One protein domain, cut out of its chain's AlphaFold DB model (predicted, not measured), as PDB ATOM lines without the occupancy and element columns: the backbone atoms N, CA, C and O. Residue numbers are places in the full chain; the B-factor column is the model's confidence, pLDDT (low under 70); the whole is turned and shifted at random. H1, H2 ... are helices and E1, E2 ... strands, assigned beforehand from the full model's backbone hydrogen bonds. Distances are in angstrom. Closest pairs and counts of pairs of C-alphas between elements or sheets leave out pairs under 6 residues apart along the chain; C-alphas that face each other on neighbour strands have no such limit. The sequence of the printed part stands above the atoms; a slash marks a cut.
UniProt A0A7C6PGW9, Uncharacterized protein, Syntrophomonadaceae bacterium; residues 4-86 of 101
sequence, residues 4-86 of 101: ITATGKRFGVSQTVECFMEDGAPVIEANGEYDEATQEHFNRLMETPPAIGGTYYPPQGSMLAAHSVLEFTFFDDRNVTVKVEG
ATOM      1  N   ILE A   4     -41.123 -43.222  43.527       97.62
ATOM      2  CA  ILE A   4     -40.952 -42.213  42.482       97.62
ATOM      3  C   ILE A   4     -39.903 -42.741  41.515       97.62
ATOM      4  O   ILE A   4     -38.807 -43.103  41.928       97.62
ATOM      5  N   THR A   5     -40.221 -42.774  40.229       97.69
ATOM      6  CA  THR A   5     -39.270 -43.100  39.167       97.69
ATOM      7  C   THR A   5     -39.068 -41.861  38.312       97.69
ATOM      8  O   THR A   5     -40.013 -41.383  37.686       97.69
ATOM      9  N   ALA A   6     -37.848 -41.343  38.266       97.50
ATOM     10  CA  ALA A   6     -37.485 -40.179  37.472       97.50
ATOM     11  C   ALA A   6     -36.442 -40.561  36.421       97.50
ATOM     12  O   ALA A   6     -35.450 -41.212  36.731       97.50
ATOM     13  N   THR A   7     -36.652 -40.175  35.166       97.56
ATOM     14  CA  THR A   7     -35.681 -40.386  34.082       97.56
ATOM     15  C   THR A   7     -35.254 -39.050  33.508       97.56
ATOM     16  O   THR A   7     -36.103 -38.265  33.092       97.56
ATOM     17  N   GLY A   8     -33.948 -38.813  33.455       96.25
ATOM     18  CA  GLY A   8     -33.365 -37.576  32.948       96.25
ATOM     19  C   GLY A   8     -31.905 -37.764  32.550       96.25
ATOM     20  O   GLY A   8     -31.371 -38.875  32.594       96.25
ATOM     21  N   LYS A   9     -31.247 -36.677  32.139       96.00
ATOM     22  CA  LYS A   9     -29.807 -36.688  31.856       96.00
ATOM     23  C   LYS A   9     -29.013 -36.263  33.078       96.00
ATOM     24  O   LYS A   9     -29.290 -35.217  33.652       96.00
ATOM     25  N   ARG A  10     -28.008 -37.050  33.446       92.12
ATOM     26  CA  ARG A  10     -27.029 -36.701  34.475       92.12
ATOM     27  C   ARG A  10     -25.625 -36.948  33.940       92.12
ATOM     28  O   ARG A  10     -25.354 -38.002  33.367       92.12
ATOM     29  N   PHE A  11     -24.749 -35.957  34.070       90.31
ATOM     30  CA  PHE A  11     -23.433 -35.930  33.423       90.31
ATOM     31  C   PHE A  11     -23.481 -36.247  31.915       90.31
ATOM     32  O   PHE A  11     -22.597 -36.905  31.366       90.31
ATOM     33  N   GLY A  12     -24.541 -35.802  31.232       91.00
ATOM     34  CA  GLY A  12     -24.769 -36.052  29.805       91.00
ATOM     35  C   GLY A  12     -25.253 -37.463  29.440       91.00
ATOM     36  O   GLY A  12     -25.484 -37.725  28.256       91.00
ATOM     37  N   VAL A  13     -25.454 -38.356  30.415       92.38
ATOM     38  CA  VAL A  13     -25.932 -39.733  30.207       92.38
ATOM     39  C   VAL A  13     -27.380 -39.857  30.672       92.38
ATOM     40  O   VAL A  13     -27.760 -39.307  31.701       92.38
ATOM     41  N   SER A  14     -28.208 -40.570  29.904       94.38
ATOM     42  CA  SER A  14     -29.578 -40.879  30.329       94.38
ATOM     43  C   SER A  14     -29.546 -41.852  31.503       94.38
ATOM     44  O   SER A  14     -28.939 -42.916  31.398       94.38
ATOM     45  N   GLN A  15     -30.232 -41.504  32.583       95.12
ATOM     46  CA  GLN A  15     -30.282 -42.288  33.807       95.12
ATOM     47  C   GLN A  15     -31.715 -42.333  34.331       95.12
ATOM     48  O   GLN A  15     -32.424 -41.324  34.320       95.12
ATOM     49  N   THR A  16     -32.126 -43.505  34.802       97.25
ATOM     50  CA  THR A  16     -33.375 -43.690  35.539       97.25
ATOM     51  C   THR A  16     -33.042 -43.817  37.018       97.25
ATOM     52  O   THR A  16     -32.152 -44.574  37.390       97.25
ATOM     53  N   VAL A  17     -33.735 -43.059  37.858       97.44
ATOM     54  CA  VAL A  17     -33.595 -43.093  39.310       97.44
ATOM     55  C   VAL A  17     -34.912 -43.505  39.926       97.44
ATOM     56  O   VAL A  17     -35.956 -42.931  39.619       97.44
ATOM     57  N   GLU A  18     -34.852 -44.501  40.793       97.81
ATOM     58  CA  GLU A  18     -35.967 -44.932  41.620       97.81
ATOM     59  C   GLU A  18     -35.743 -44.422  43.037       97.81
ATOM     60  O   GLU A  18     -34.631 -44.483  43.543       97.81
ATOM     61  N   CYS A  19     -36.786 -43.886  43.659       97.69
ATOM     62  CA  CYS A  19     -36.764 -43.370  45.019       97.69
ATOM     63  C   CYS A  19     -37.900 -43.986  45.824       97.69
ATOM     64  O   CYS A  19     -39.046 -44.024  45.361       97.69
ATOM     65  N   PHE A  20     -37.589 -44.456  47.026       96.88
ATOM     66  CA  PHE A  20     -38.525 -45.114  47.929       96.88
ATOM     67  C   PHE A  20     -38.123 -44.880  49.392       96.88
ATOM     68  O   PHE A  20     -37.002 -44.483  49.685       96.88
ATOM     69  N   MET A  21     -39.053 -45.098  50.324       95.50
ATOM     70  CA  MET A  21     -38.787 -44.923  51.759       95.50
ATOM     71  C   MET A  21     -38.210 -46.192  52.380       95.50
ATOM     72  O   MET A  21     -38.907 -47.200  52.445       95.50
ATOM     73  N   GLU A  22     -37.011 -46.120  52.937       94.94
ATOM     74  CA  GLU A  22     -36.389 -47.202  53.701       94.94
ATOM     75  C   GLU A  22     -35.976 -46.676  55.080       94.94
ATOM     76  O   GLU A  22     -35.438 -45.579  55.199       94.94
ATOM     77  N   ASP A  23     -36.332 -47.399  56.147       92.06
ATOM     78  CA  ASP A  23     -36.054 -47.015  57.543       92.06
ATOM     79  C   ASP A  23     -36.428 -45.563  57.920       92.06
ATOM     80  O   ASP A  23     -35.830 -44.936  58.794       92.06
ATOM     81  N   GLY A  24     -37.472 -45.022  57.281       90.75
ATOM     82  CA  GLY A  24     -37.960 -43.665  57.534       90.75
ATOM     83  C   GLY A  24     -37.205 -42.560  56.790       90.75
ATOM     84  O   GLY A  24     -37.483 -41.389  57.043       90.75
ATOM     85  N   ALA A  25     -36.323 -42.903  55.848       93.69
ATOM     86  CA  ALA A  25     -35.624 -41.961  54.981       93.69
ATOM     87  C   ALA A  25     -35.818 -42.297  53.485       93.69
ATOM     88  O   ALA A  25     -35.960 -43.469  53.134       93.69
ATOM     89  N   PRO A  26     -35.820 -41.302  52.578       96.06
ATOM     90  CA  PRO A  26     -35.826 -41.563  51.143       96.06
ATOM     91  C   PRO A  26     -34.464 -42.088  50.666       96.06
ATOM     92  O   PRO A  26     -33.437 -41.424  50.822       96.06
ATOM     93  N   VAL A  27     -34.476 -43.261  50.041       97.31
ATOM     94  CA  VAL A  27     -33.321 -43.918  49.420       97.31
ATOM     95  C   VAL A  27     -33.513 -43.936  47.911       97.31
ATOM     96  O   VAL A  27     -34.642 -44.074  47.432       97.31
ATOM     97  N   ILE A  28     -32.418 -43.765  47.167       97.69
ATOM     98  CA  ILE A  28     -32.415 -43.780  45.711       97.69
ATOM     99  C   ILE A  28     -31.507 -44.856  45.119       97.69
ATOM    100  O   ILE A  28     -30.401 -45.105  45.591       97.69
ATOM    101  N   GLU A  29     -31.963 -45.423  44.010       97.56
ATOM    102  CA  GLU A  29     -31.206 -46.351  43.175       97.56
ATOM    103  C   GLU A  29     -31.113 -45.800  41.753       97.56
ATOM    104  O   GLU A  29     -32.107 -45.398  41.144       97.56
ATOM    105  N   ALA A  30     -29.900 -45.774  41.213       95.38
ATOM    106  CA  ALA A  30     -29.596 -45.326  39.866       95.38
ATOM    107  C   ALA A  30     -29.490 -46.532  38.933       95.38
ATOM    108  O   ALA A  30     -28.603 -47.362  39.079       95.38
ATOM    109  N   ASN A  31     -30.378 -46.621  37.943       94.75
ATOM    110  CA  ASN A  31     -30.462 -47.742  37.003       94.75
ATOM    111  C   ASN A  31     -30.571 -49.114  37.705       94.75
ATOM    112  O   ASN A  31     -30.067 -50.110  37.191       94.75
ATOM    113  N   GLY A  32     -31.238 -49.153  38.864       93.19
ATOM    114  CA  GLY A  32     -31.409 -50.357  39.684       93.19
ATOM    115  C   GLY A  32     -30.213 -50.704  40.576       93.19
ATOM    116  O   GLY A  32     -30.176 -51.803  41.125       93.19
ATOM    117  N   GLU A  33     -29.232 -49.807  40.711       95.38
ATOM    118  CA  GLU A  33     -28.086 -49.988  41.601       95.38
ATOM    119  C   GLU A  33     -27.998 -48.850  42.623       95.38
ATOM    120  O   GLU A  33     -28.125 -47.667  42.294       95.38
ATOM    121  N   TYR A  34     -27.752 -49.213  43.881       96.06
ATOM    122  CA  TYR A  34     -27.419 -48.250  44.921       96.06
ATOM    123  C   TYR A  34     -25.977 -47.764  44.746       96.06
ATOM    124  O   TYR A  34     -25.043 -48.563  44.657       96.06
ATOM    125  N   ASP A  35     -25.801 -46.446  44.758       94.88
ATOM    126  CA  ASP A  35     -24.498 -45.790  44.737       94.88
ATOM    127  C   ASP A  35     -24.439 -44.734  45.845       94.88
ATOM    128  O   ASP A  35     -25.234 -43.791  45.872       94.88
ATOM    129  N   GLU A  36     -23.477 -44.886  46.757       96.56
ATOM    130  CA  GLU A  36     -23.342 -44.037  47.945       96.56
ATOM    131  C   GLU A  36     -23.116 -42.568  47.570       96.56
ATOM    132  O   GLU A  36     -23.760 -41.685  48.129       96.56
ATOM    133  N   ALA A  37     -22.287 -42.284  46.560       95.88
ATOM    134  CA  ALA A  37     -22.035 -40.913  46.115       95.88
ATOM    135  C   ALA A  37     -23.294 -40.259  45.512       95.88
ATOM    136  O   ALA A  37     -23.553 -39.063  45.696       95.88
ATOM    137  N   THR A  38     -24.100 -41.038  44.793       95.62
ATOM    138  CA  THR A  38     -25.389 -40.608  44.245       95.62
ATOM    139  C   THR A  38     -26.387 -40.335  45.366       95.62
ATOM    140  O   THR A  38     -27.031 -39.280  45.336       95.62
ATOM    141  N   GLN A  39     -26.468 -41.210  46.372       97.69
ATOM    142  CA  GLN A  39     -27.300 -41.012  47.559       97.69
ATOM    143  C   GLN A  39     -26.864 -39.777  48.359       97.69
ATOM    144  O   GLN A  39     -27.704 -38.963  48.731       97.69
ATOM    145  N   GLU A  40     -25.565 -39.579  48.592       97.25
ATOM    146  CA  GLU A  40     -25.039 -38.399  49.289       97.25
ATOM    147  C   GLU A  40     -25.374 -37.100  48.551       97.25
ATOM    148  O   GLU A  40     -25.762 -36.105  49.168       97.25
ATOM    149  N   HIS A  41     -25.241 -37.099  47.221       96.38
ATOM    150  CA  HIS A  41     -25.625 -35.952  46.407       96.38
ATOM    151  C   HIS A  41     -27.118 -35.645  46.549       96.38
ATOM    152  O   HIS A  41     -27.490 -34.493  46.773       96.38
ATOM    153  N   PHE A  42     -27.958 -36.674  46.467       97.19
ATOM    154  CA  PHE A  42     -29.397 -36.547  46.660       97.19
ATOM    155  C   PHE A  42     -29.750 -36.030  48.058       97.19
ATOM    156  O   PHE A  42     -30.498 -35.062  48.170       97.19
ATOM    157  N   ASN A  43     -29.144 -36.579  49.113       97.12
ATOM    158  CA  ASN A  43     -29.340 -36.127  50.491       97.12
ATOM    159  C   ASN A  43     -29.004 -34.641  50.655       97.12
ATOM    160  O   ASN A  43     -29.747 -33.909  51.303       97.12
ATOM    161  N   ARG A  44     -27.931 -34.169  50.009       96.75
ATOM    162  CA  ARG A  44     -27.547 -32.753  50.046       96.75
ATOM    163  C   ARG A  44     -28.586 -31.853  49.368       96.75
ATOM    164  O   ARG A  44     -28.855 -30.760  49.849       96.75
ATOM    165  N   LEU A  45     -29.196 -32.308  48.271       96.38
ATOM    166  CA  LEU A  45     -30.296 -31.586  47.616       96.38
ATOM    167  C   LEU A  45     -31.581 -31.596  48.464       96.38
ATOM    168  O   LEU A  45     -32.343 -30.630  48.446       96.38
ATOM    169  N   MET A  46     -31.798 -32.659  49.242       96.06
ATOM    170  CA  MET A  46     -32.942 -32.813  50.145       96.06
ATOM    171  C   MET A  46     -32.902 -31.890  51.373       96.06
ATOM    172  O   MET A  46     -33.939 -31.700  52.007       96.06
ATOM    173  N   GLU A  47     -31.753 -31.290  51.706       95.62
ATOM    174  CA  GLU A  47     -31.646 -30.272  52.764       95.62
ATOM    175  C   GLU A  47     -32.380 -28.976  52.382       95.62
ATOM    176  O   GLU A  47     -32.982 -28.312  53.227       95.62
ATOM    177  N   THR A  48     -32.375 -28.616  51.098       94.38
ATOM    178  CA  THR A  48     -33.047 -27.417  50.580       94.38
ATOM    179  C   THR A  48     -33.844 -27.762  49.322       94.38
ATOM    180  O   THR A  48     -33.453 -27.360  48.220       94.38
ATOM    181  N   PRO A  49     -34.945 -28.524  49.456       94.31
ATOM    182  CA  PRO A  49     -35.705 -28.979  48.308       94.31
ATOM    183  C   PRO A  49     -36.371 -27.786  47.603       94.31
ATOM    184  O   PRO A  49     -36.819 -26.841  48.265       94.31
ATOM    185  N   PRO A  50     -36.474 -27.811  46.265       93.75
ATOM    186  CA  PRO A  50     -37.191 -26.781  45.521       93.75
ATOM    187  C   PRO A  50     -38.669 -26.700  45.929       93.75
ATOM    188  O   PRO A  50     -39.269 -27.689  46.362       93.75
ATOM    189  N   ALA A  51     -39.274 -25.524  45.761       93.06
ATOM    190  CA  ALA A  51     -40.702 -25.352  45.998       93.06
ATOM    191  C   ALA A  51     -41.530 -26.038  44.899       93.06
ATOM    192  O   ALA A  51     -41.257 -25.868  43.710       93.06
ATOM    193  N   ILE A  52     -42.584 -26.749  45.295       90.44
ATOM    194  CA  ILE A  52     -43.568 -27.341  44.387       90.44
ATOM    195  C   ILE A  52     -44.674 -26.313  44.131       90.44
ATOM    196  O   ILE A  52     -45.122 -25.620  45.046       90.44
ATOM    197  N   GLY A  53     -45.086 -26.155  42.871       84.69
ATOM    198  CA  GLY A  53     -46.097 -25.157  42.492       84.69
ATOM    199  C   GLY A  53     -45.671 -23.702  42.744       84.69
ATOM    200  O   GLY A  53     -46.508 -22.806  42.736       84.69
ATOM    201  N   GLY A  54     -44.379 -23.455  42.987       82.75
ATOM    202  CA  GLY A  54     -43.799 -22.127  43.210       82.75
ATOM    203  C   GLY A  54     -43.924 -21.574  44.633       82.75
ATOM    204  O   GLY A  54     -43.217 -20.622  44.955       82.75
ATOM    205  N   THR A  55     -44.765 -22.155  45.491       85.50
ATOM    206  CA  THR A  55     -45.051 -21.608  46.834       85.50
ATOM    207  C   THR A  55     -45.016 -22.638  47.959       85.50
ATOM    208  O   THR A  55     -44.847 -22.252  49.115       85.50
ATOM    209  N   TYR A  56     -45.145 -23.933  47.659       90.25
ATOM    210  CA  TYR A  56     -45.134 -24.977  48.679       90.25
ATOM    211  C   TYR A  56     -43.731 -25.547  48.880       90.25
ATOM    212  O   TYR A  56     -43.134 -26.090  47.952       90.25
ATOM    213  N   TYR A  57     -43.220 -25.465  50.106       91.56
ATOM    214  CA  TYR A  57     -41.925 -26.025  50.488       91.56
ATOM    215  C   TYR A  57     -42.149 -27.376  51.180       91.56
ATOM    216  O   TYR A  57     -42.645 -27.394  52.310       91.56
ATOM    217  N   PRO A  58     -41.835 -28.506  50.520       92.75
ATOM    218  CA  PRO A  58     -42.108 -29.819  51.086       92.75
ATOM    219  C   PRO A  58     -41.226 -30.088  52.319       92.75
ATOM    220  O   PRO A  58     -40.073 -29.646  52.354       92.75
ATOM    221  N   PRO A  59     -41.720 -30.845  53.319       92.25
ATOM    222  CA  PRO A  59     -40.918 -31.227  54.477       92.25
ATOM    223  C   PRO A  59     -39.655 -31.989  54.062       92.25
ATOM    224  O   PRO A  59     -39.722 -32.901  53.232       92.25
ATOM    225  N   GLN A  60     -38.514 -31.649  54.660       93.44
ATOM    226  CA  GLN A  60     -37.256 -32.369  54.440       93.44
ATOM    227  C   GLN A  60     -37.418 -33.861  54.757       93.44
ATOM    228  O   GLN A  60     -38.137 -34.236  55.683       93.44
ATOM    229  N   GLY A  61     -36.768 -34.714  53.964       91.88
ATOM    230  CA  GLY A  61     -36.860 -36.170  54.111       91.88
ATOM    231  C   GLY A  61     -38.218 -36.779  53.733       91.88
ATOM    232  O   GLY A  61     -38.397 -37.981  53.881       91.88
ATOM    233  N   SER A  62     -39.180 -35.993  53.235       95.00
ATOM    234  CA  SER A  62     -40.444 -36.531  52.717       95.00
ATOM    235  C   SER A  62     -40.325 -36.995  51.264       95.00
ATOM    236  O   SER A  62     -39.474 -36.523  50.505       95.00
ATOM    237  N   MET A  63     -41.247 -37.856  50.832       96.19
ATOM    238  CA  MET A  63     -41.349 -38.248  49.423       96.19
ATOM    239  C   MET A  63     -41.747 -37.072  48.511       96.19
ATOM    240  O   MET A  63     -41.318 -37.030  47.362       96.19
ATOM    241  N   LEU A  64     -42.480 -36.068  49.012       95.62
ATOM    242  CA  LEU A  64     -42.724 -34.821  48.270       95.62
ATOM    243  C   LEU A  64     -41.433 -34.023  48.042       95.62
ATOM    244  O   LEU A  64     -41.224 -33.486  46.955       95.62
ATOM    245  N   ALA A  65     -40.540 -33.964  49.034       96.38
ATOM    246  CA  ALA A  65     -39.228 -33.349  48.848       96.38
ATOM    247  C   ALA A  65     -38.399 -34.127  47.818       96.38
ATOM    248  O   ALA A  65     -37.814 -33.511  46.928       96.38
ATOM    249  N   ALA A  66     -38.437 -35.463  47.869       97.06
ATOM    250  CA  ALA A  66     -37.770 -36.317  46.890       97.06
ATOM    251  C   ALA A  66     -38.292 -36.080  45.466       97.06
ATOM    252  O   ALA A  66     -37.497 -35.926  44.541       97.06
ATOM    253  N   HIS A  67     -39.615 -35.984  45.299       96.69
ATOM    254  CA  HIS A  67     -40.247 -35.644  44.025       96.69
ATOM    255  C   HIS A  67     -39.712 -34.319  43.482       96.69
ATOM    256  O   HIS A  67     -39.238 -34.261  42.351       96.69
ATOM    257  N   SER A  68     -39.737 -33.271  44.309       95.56
ATOM    258  CA  SER A  68     -39.261 -31.941  43.922       95.56
ATOM    259  C   SER A  68     -37.781 -31.947  43.520       95.56
ATOM    260  O   SER A  68     -37.398 -31.408  42.480       95.56
ATOM    261  N   VAL A  69     -36.930 -32.611  44.305       96.94
ATOM    262  CA  VAL A  69     -35.494 -32.709  44.017       96.94
ATOM    263  C   VAL A  69     -35.241 -33.412  42.683       96.94
ATOM    264  O   VAL A  69     -34.470 -32.894  41.865       96.94
ATOM    265  N   LEU A  70     -35.899 -34.553  42.454       96.62
ATOM    266  CA  LEU A  70     -35.754 -35.350  41.236       96.62
ATOM    267  C   LEU A  70     -36.299 -34.634  39.999       96.62
ATOM    268  O   LEU A  70     -35.716 -34.763  38.930       96.62
ATOM    269  N   GLU A  71     -37.375 -33.865  40.134       95.19
ATOM    270  CA  GLU A  71     -37.965 -33.113  39.026       95.19
ATOM    271  C   GLU A  71     -37.105 -31.908  38.612       95.19
ATOM    272  O   GLU A  71     -36.970 -31.625  37.421       95.19
ATOM    273  N   PHE A  72     -36.508 -31.195  39.577       93.94
ATOM    274  CA  PHE A  72     -35.959 -29.859  39.312       93.94
ATOM    275  C   PHE A  72     -34.442 -29.710  39.428       93.94
ATOM    276  O   PHE A  72     -33.902 -28.778  38.827       93.94
ATOM    277  N   THR A  73     -33.758 -30.532  40.229       94.81
ATOM    278  CA  THR A  73     -32.363 -30.235  40.637       94.81
ATOM    279  C   THR A  73     -31.390 -31.396  40.549       94.81
ATOM    280  O   THR A  73     -30.187 -31.161  40.506       94.81
ATOM    281  N   PHE A  74     -31.878 -32.634  40.532       95.88
ATOM    282  CA  PHE A  74     -31.014 -33.811  40.525       95.88
ATOM    283  C   PHE A  74     -30.359 -34.079  39.159       95.88
ATOM    284  O   PHE A  74     -29.235 -34.577  39.096       95.88
ATOM    285  N   PHE A  75     -31.071 -33.786  38.070       96.25
ATOM    286  CA  PHE A  75     -30.599 -33.972  36.697       96.25
ATOM    287  C   PHE A  75     -30.005 -32.675  36.132       96.25
ATOM    288  O   PHE A  75     -30.288 -31.580  36.616       96.25
ATOM    289  N   ASP A  76     -29.184 -32.800  35.088       92.19
ATOM    290  CA  ASP A  76     -28.485 -31.677  34.447       92.19
ATOM    291  C   ASP A  76     -29.455 -30.692  33.772       92.19
ATOM    292  O   ASP A  76     -29.153 -29.508  33.610       92.19
ATOM    293  N   ASP A  77     -30.603 -31.200  33.318       89.19
ATOM    294  CA  ASP A  77     -31.621 -30.446  32.605       89.19
ATOM    295  C   ASP A  77     -33.024 -30.685  33.183       89.19
ATOM    296  O   ASP A  77     -33.241 -31.538  34.041       89.19
ATOM    297  N   ARG A  78     -33.986 -29.884  32.712       83.44
ATOM    298  CA  ARG A  78     -35.391 -29.958  33.140       83.44
ATOM    299  C   ARG A  78     -36.235 -30.930  32.316       83.44
ATOM    300  O   ARG A  78     -37.440 -31.004  32.530       83.44
ATOM    301  N   ASN A  79     -35.649 -31.651  31.361       90.31
ATOM    302  CA  ASN A  79     -36.376 -32.645  30.570       90.31
ATOM    303  C   ASN A  79     -36.417 -33.970  31.335       90.31
ATOM    304  O   ASN A  79     -35.901 -34.993  30.882       90.31
ATOM    305  N   VAL A  80     -37.030 -33.932  32.516       94.50
ATOM    306  CA  VAL A  80     -37.168 -35.081  33.405       94.50
ATOM    307  C   VAL A  80     -38.566 -35.660  33.247       94.50
ATOM    308  O   VAL A  80     -39.564 -34.945  33.277       94.50
ATOM    309  N   THR A  81     -38.650 -36.975  33.076       96.19
ATOM    310  CA  THR A  81     -39.919 -37.705  33.134       96.19
ATOM    311  C   THR A  81     -40.071 -38.307  34.518       96.19
ATOM    312  O   THR A  81     -39.294 -39.191  34.875       96.19
ATOM    313  N   VAL A  82     -41.069 -37.858  35.277       95.88
ATOM    314  CA  VAL A  82     -41.374 -38.381  36.614       95.88
ATOM    315  C   VAL A  82     -42.637 -39.239  36.560       95.88
ATOM    316  O   VAL A  82     -43.651 -38.851  35.983       95.88
ATOM    317  N   LYS A  83     -42.574 -40.419  37.174       97.06
ATOM    318  CA  LYS A  83     -43.701 -41.320  37.412       97.06
ATOM    319  C   LYS A  83     -43.799 -41.578  38.910       97.06
ATOM    320  O   LYS A  83     -42.809 -41.939  39.538       97.06
ATOM    321  N   VAL A  84     -44.996 -41.435  39.463       96.06
ATOM    322  CA  VAL A  84     -45.279 -41.715  40.874       96.06
ATOM    323  C   VAL A  84     -46.182 -42.938  40.969       96.06
ATOM    324  O   VAL A  84     -47.180 -43.041  40.255       96.06
ATOM    325  N   GLU A  85     -45.821 -43.874  41.837       95.88
ATOM    326  CA  GLU A  85     -46.590 -45.077  42.139       95.88
ATOM    327  C   GLU A  85     -46.902 -45.110  43.637       95.88
ATOM    328  O   GLU A  85     -45.997 -45.186  44.465       95.88
ATOM    329  N   GLY A  86     -48.188 -45.082  43.995       92.56
ATOM    330  CA  GLY A  86     -48.634 -45.011  45.389       92.56
ATOM    331  C   GLY A  86     -48.742 -43.582  45.924       92.56
ATOM    332  O   GLY A  86     -48.678 -42.617  45.168       92.56
TER     333      GLY A  86
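This is residues 4 to 86 of the 101 residues of an uncharacterized protein of Syntrophomonadaceae bacterium (UniProt A0A7C6PGW9). Look for one twisted antiparallel sheet, ordered E3, E2, E1, E4, with two helices over one face, making two layers: H2 along the middle strands, H1 slantwise over edge strand E3. The printed part has 83 residues with named elements E1 E2 E3 H1 H2 E4 along the chain. It is mixed in class and compact, with radius of gyration of the C-alphas 11.6 A and spans of 31 by 29 by 25 A.

Start at the meander, antiparallel neighbours in a row: E1, residues 4 to 10, E2, 13 to 22, and E3, 25 to 30. Within hydrogen-bond range are N 6 and O 17, 2.8 A, and N 27 and O 20, 2.8 A. E4, residues 81 to 85, neighbours E1: N 5 and O 83, 2.8 A. H2, residues 63 to 72, touches H1, residues 36 to 46, about perpendicular at 83 degrees; closest are C-alphas Leu 45 and Val 69, 6.4 A. In both, every O i to N i+4 pair is within range.

Find E1's start, C-alpha 4, at (-40.952, -42.213, 42.482); E2 spans 26.8 A from first to last C-alpha; E4 ends at C-alpha 85, at (-46.590, -45.077, 42.139).

The farthest C-alphas, Glu 33 and Thr 55, are 33.5 A apart. The printed part has no cut; H1 to H2 is a long link; no printed residue is under 70 in pLDDT.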